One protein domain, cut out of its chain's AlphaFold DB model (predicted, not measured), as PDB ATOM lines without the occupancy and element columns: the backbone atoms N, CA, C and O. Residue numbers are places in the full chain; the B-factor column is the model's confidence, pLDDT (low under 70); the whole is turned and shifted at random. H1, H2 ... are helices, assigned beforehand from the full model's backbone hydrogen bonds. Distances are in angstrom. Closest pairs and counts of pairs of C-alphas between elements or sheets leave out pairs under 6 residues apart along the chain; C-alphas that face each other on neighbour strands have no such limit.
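This is residues 71 to 111 of the 111 residues of the protein "ABC transporter, substrate-binding protein, family 5 domain protein" of Leptospira interrogans serovar Pyrogenes str. 200701872 (UniProt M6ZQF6). With little regular structure, this is a drawn-out loop of chain: helix H1 and the short H2 follow one another along one long side, residues 71 to 84 run along the other, and residues 101 to 111 fold back beyond H2. The printed part has 41 residues with two named helices, H1 then H2, and no named strand; the class is all helix, with only 14 residues in named elements. It is a loose rod, spanning 37 by 18 by 11 A, with a radius of gyration of the C-alphas of 12.0 A.

Find C-alpha 85 at (172.229, 184.224, 229.148); from there H1, residues 85 to 94, runs 14.3 A to C-alpha 94. H2, residues 97 to 100, ends at C-alpha 100, (168.006, 197.976, 211.164).

Look at residues 95 and 96 for the tight link from H1 to H2; the two helices are apart. In H1 every O i to N i+4 pair is within hydrogen-bond range; H2 is too short for such a pair, and its one O i to N i+3 pair is not within range.

The C-alphas of Pro 81 and Asn 104 are the two farthest apart, 37.3 A. The printed part has no cut. Confidence is low, under 70, in residues 101 to 111.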
ATOM      1  N   ILE A  71     155.127 192.932 216.290       80.44
ATOM      2  CA  ILE A  71     156.525 193.116 216.689       80.44
ATOM      3  C   ILE A  71     157.384 192.186 215.832       80.44
ATOM      4  O   ILE A  71     157.046 191.017 215.652       80.44
ATOM      5  N   GLN A  72     158.478 192.713 215.286       79.31
ATOM      6  CA  GLN A  72     159.527 191.903 214.666       79.31
ATOM      7  C   GLN A  72     160.600 191.638 215.720       79.31
ATOM      8  O   GLN A  72     161.015 192.567 216.411       79.31
ATOM      9  N   TYR A  73     161.010 190.382 215.858       84.31
ATOM     10  CA  TYR A  73     161.992 189.945 216.845       84.31
ATOM     11  C   TYR A  73     162.833 188.803 216.274       84.31
ATOM     12  O   TYR A  73     162.433 188.147 215.310       84.31
ATOM     13  N   ILE A  74     163.993 188.569 216.883       86.38
ATOM     14  CA  ILE A  74     164.836 187.407 216.605       86.38
ATOM     15  C   ILE A  74     164.596 186.408 217.732       86.38
ATOM     16  O   ILE A  74     164.833 186.710 218.898       86.38
ATOM     17  N   ALA A  75     164.087 185.228 217.390       89.81
ATOM     18  CA  ALA A  75     163.935 184.142 218.347       89.81
ATOM     19  C   ALA A  75     165.265 183.393 218.484       89.81
ATOM     20  O   ALA A  75     165.858 182.998 217.481       89.81
ATOM     21  N   ILE A  76     165.709 183.167 219.719       89.12
ATOM     22  CA  ILE A  76     166.903 182.375 220.021       89.12
ATOM     23  C   ILE A  76     166.441 181.067 220.657       89.12
ATOM     24  O   ILE A  76     165.674 181.082 221.622       89.12
ATOM     25  N   ASN A  77     166.889 179.939 220.108       90.31
ATOM     26  CA  ASN A  77     166.519 178.624 220.616       90.31
ATOM     27  C   ASN A  77     167.141 178.391 222.002       90.31
ATOM     28  O   ASN A  77     168.349 178.221 222.120       90.31
ATOM     29  N   ALA A  78     166.322 178.354 223.052       86.75
ATOM     30  CA  ALA A  78     166.803 178.181 224.423       86.75
ATOM     31  C   ALA A  78     167.348 176.772 224.719       86.75
ATOM     32  O   ALA A  78     168.029 176.597 225.725       86.75
ATOM     33  N   ASN A  79     167.052 175.788 223.863       92.06
ATOM     34  CA  ASN A  79     167.528 174.415 224.035       92.06
ATOM     35  C   ASN A  79     168.990 174.239 223.602       92.06
ATOM     36  O   ASN A  79     169.585 173.207 223.896       92.06
ATOM     37  N   GLU A  80     169.567 175.225 222.909       93.88
ATOM     38  CA  GLU A  80     170.972 175.187 222.519       93.88
ATOM     39  C   GLU A  80     171.861 175.680 223.669       93.88
ATOM     40  O   GLU A  80     171.752 176.844 224.072       93.88
ATOM     41  N   PRO A  81     172.780 174.847 224.192       90.44
ATOM     42  CA  PRO A  81     173.613 175.207 225.339       90.44
ATOM     43  C   PRO A  81     174.575 176.368 225.045       90.44
ATOM     44  O   PRO A  81     175.023 177.042 225.968       90.44
ATOM     45  N   CYS A  82     174.870 176.641 223.770       89.94
ATOM     46  CA  CYS A  82     175.683 177.782 223.349       89.94
ATOM     47  C   CYS A  82     174.938 179.130 223.408       89.94
ATOM     48  O   CYS A  82     175.580 180.178 223.366       89.94
ATOM     49  N   PHE A  83     173.606 179.130 223.531       93.06
ATOM     50  CA  PHE A  83     172.776 180.336 223.602       93.06
ATOM     51  C   PHE A  83     172.370 180.672 225.042       93.06
ATOM     52  O   PHE A  83     171.204 180.943 225.365       93.06
ATOM     53  N   ASP A  84     173.371 180.666 225.919       90.81
ATOM     54  CA  ASP A  84     173.224 180.992 227.329       90.81
ATOM     55  C   ASP A  84     172.830 182.470 227.555       90.81
ATOM     56  O   ASP A  84     172.643 183.277 226.634       90.81
ATOM     57  N   LEU A  85     172.629 182.854 228.817       90.88
ATOM     58  CA  LEU A  85     172.229 184.224 229.148       90.88
ATOM     59  C   LEU A  85     173.276 185.261 228.713       90.88
ATOM     60  O   LEU A  85     172.902 186.364 228.307       90.88
ATOM     61  N   ASN A  86     174.561 184.925 228.801       93.06
ATOM     62  CA  ASN A  86     175.647 185.836 228.460       93.06
ATOM     63  C   ASN A  86     175.715 186.061 226.950       93.06
ATOM     64  O   ASN A  86     175.792 187.210 226.518       93.06
ATOM     65  N   PHE A  87     175.574 184.999 226.157       93.12
ATOM     66  CA  PHE A  87     175.465 185.059 224.707       93.12
ATOM     67  C   PHE A  87     174.304 185.954 224.275       93.12
ATOM     68  O   PHE A  87     174.498 186.879 223.489       93.12
ATOM     69  N   LYS A  88     173.105 185.749 224.840       90.38
ATOM     70  CA  LYS A  88     171.923 186.566 224.515       90.38
ATOM     71  C   LYS A  88     172.142 188.048 224.829       90.38
ATOM     72  O   LYS A  88     171.802 188.904 224.019       90.38
ATOM     73  N   LYS A  89     172.754 188.365 225.975       91.31
ATOM     74  CA  LYS A  89     173.096 189.751 226.343       91.31
ATOM     75  C   LYS A  89     174.136 190.359 225.403       91.31
ATOM     76  O   LYS A  89     173.967 191.500 224.976       91.31
ATOM     77  N   ALA A  90     175.189 189.610 225.080       92.62
ATOM     78  CA  ALA A  90     176.231 190.050 224.160       92.62
ATOM     79  C   ALA A  90     175.653 190.332 222.767       92.62
ATOM     80  O   ALA A  90     175.914 191.391 222.202       92.62
ATOM     81  N   LEU A  91     174.797 189.438 222.262       90.44
ATOM     82  CA  LEU A  91     174.105 189.606 220.987       90.44
ATOM     83  C   LEU A  91     173.172 190.825 220.995       90.44
ATOM     84  O   LEU A  91     173.221 191.641 220.081       90.44
ATOM     85  N   ASN A  92     172.369 191.008 222.046       88.31
ATOM     86  CA  ASN A  92     171.477 192.168 222.141       88.31
ATOM     87  C   ASN A  92     172.242 193.497 222.240       88.31
ATOM     88  O   ASN A  92     171.715 194.534 221.842       88.31
ATOM     89  N   THR A  93     173.476 193.476 222.751       88.88
ATOM     90  CA  THR A  93     174.335 194.668 222.857       88.88
ATOM     91  C   THR A  93     175.101 194.948 221.562       88.88
ATOM     92  O   THR A  93     175.397 196.104 221.268       88.88
ATOM     93  N   SER A  94     175.432 193.919 220.777       90.12
ATOM     94  CA  SER A  94     176.199 194.071 219.534       90.12
ATOM     95  C   SER A  94     175.362 194.562 218.353       90.12
ATOM     96  O   SER A  94     175.912 195.073 217.377       90.12
ATOM     97  N   VAL A  95     174.036 194.428 218.425       86.06
ATOM     98  CA  VAL A  95     173.128 194.848 217.357       86.06
ATOM     99  C   VAL A  95     172.674 196.295 217.557       86.06
ATOM    100  O   VAL A  95     171.907 196.605 218.467       86.06
ATOM    101  N   ASP A  96     173.065 197.185 216.642       85.12
ATOM    102  CA  ASP A  96     172.526 198.547 216.601       85.12
ATOM    103  C   ASP A  96     171.129 198.562 215.957       85.12
ATOM    104  O   ASP A  96     170.960 198.495 214.733       85.12
ATOM    105  N   ALA A  97     170.103 198.699 216.798       75.50
ATOM    106  CA  ALA A  97     168.716 198.797 216.360       75.50
ATOM    107  C   ALA A  97     168.457 199.980 215.403       75.50
ATOM    108  O   ALA A  97     167.519 199.914 214.603       75.50
ATOM    109  N   ASN A  98     169.272 201.044 215.439       79.62
ATOM    110  CA  ASN A  98     169.117 202.204 214.556       79.62
ATOM    111  C   ASN A  98     169.523 201.902 213.107       79.62
ATOM    112  O   ASN A  98     168.974 202.512 212.190       79.62
ATOM    113  N   LEU A  99     170.444 200.954 212.891       77.44
ATOM    114  CA  LEU A  99     170.853 200.522 211.549       77.44
ATOM    115  C   LEU A  99     169.778 199.665 210.877       77.44
ATOM    116  O   LEU A  99     169.551 199.769 209.674       77.44
ATOM    117  N   ILE A 100     169.086 198.839 211.661       71.25
ATOM    118  CA  ILE A 100     168.006 197.976 211.164       71.25
ATOM    119  C   ILE A 100     166.726 198.793 210.948       71.25
ATOM    120  O   ILE A 100     165.917 198.497 210.067       71.25
ATOM    121  N   ASN A 101     166.544 199.846 211.741       67.00
ATOM    122  CA  ASN A 101     165.339 200.652 211.741       67.00
ATOM    123  C   ASN A 101     165.680 202.141 211.612       67.00
ATOM    124  O   ASN A 101     165.672 202.872 212.609       67.00
ATOM    125  N   PRO A 102     165.949 202.627 210.385       57.72
ATOM    126  CA  PRO A 102     166.038 204.058 210.159       57.72
ATOM    127  C   PRO A 102     164.713 204.678 210.617       57.72
ATOM    128  O   PRO A 102     163.654 204.230 210.178       57.72
ATOM    129  N   LYS A 103     164.802 205.671 211.519       52.75
ATOM    130  CA  LYS A 103     163.771 206.351 212.351       52.75
ATOM    131  C   LYS A 103     162.344 206.540 211.789       52.75
ATOM    132  O   LYS A 103     161.449 206.910 212.544       52.75
ATOM    133  N   ASN A 104     162.109 206.294 210.509       48.25
ATOM    134  CA  ASN A 104     160.887 206.602 209.783       48.25
ATOM    135  C   ASN A 104     159.901 205.440 209.629       48.25
ATOM    136  O   ASN A 104     158.803 205.688 209.138       48.25
ATOM    137  N   TYR A 105     160.235 204.205 210.029       51.06
ATOM    138  CA  TYR A 105     159.338 203.077 209.752       51.06
ATOM    139  C   TYR A 105     158.664 202.460 210.983       51.06
ATOM    140  O   TYR A 105     157.466 202.196 210.892       51.06
ATOM    141  N   TRP A 106     159.321 202.283 212.140       47.53
ATOM    142  CA  TRP A 106     158.670 201.635 213.297       47.53
ATOM    143  C   TRP A 106     159.242 202.107 214.650       47.53
ATOM    144  O   TRP A 106     160.445 202.129 214.844       47.53
ATOM    145  N   LYS A 107     158.412 202.454 215.643       39.09
ATOM    146  CA  LYS A 107     158.845 202.596 217.055       39.09
ATOM    147  C   LYS A 107     158.421 201.334 217.809       39.09
ATOM    148  O   LYS A 107     157.212 201.157 217.983       39.09
ATOM    149  N   GLY A 108     159.372 200.495 218.239       42.03
ATOM    150  CA  GLY A 108     159.075 199.358 219.129       42.03
ATOM    151  C   GLY A 108     159.985 198.124 219.080       42.03
ATOM    152  O   GLY A 108     159.648 197.142 219.730       42.03
ATOM    153  N   MET A 109     161.100 198.121 218.343       40.41
ATOM    154  CA  MET A 109     161.975 196.943 218.290       40.41
ATOM    155  C   MET A 109     162.911 196.914 219.507       40.41
ATOM    156  O   MET A 109     163.779 197.774 219.638       40.41
ATOM    157  N   ARG A 110     162.706 195.944 220.401       42.56
ATOM    158  CA  ARG A 110     163.718 195.458 221.347       42.56
ATOM    159  C   ARG A 110     164.054 194.029 220.934       42.56
ATOM    160  O   ARG A 110     163.130 193.244 220.724       42.56
ATOM    161  N   ILE A 111     165.343 193.754 220.767       46.88
ATOM    162  CA  ILE A 111     165.897 192.401 220.635       46.88
ATOM    163  C   ILE A 111     166.168 191.893 222.050       46.88
ATOM    164  O   ILE A 111     166.555 192.733 222.899       46.88
TER     165      ILE A 111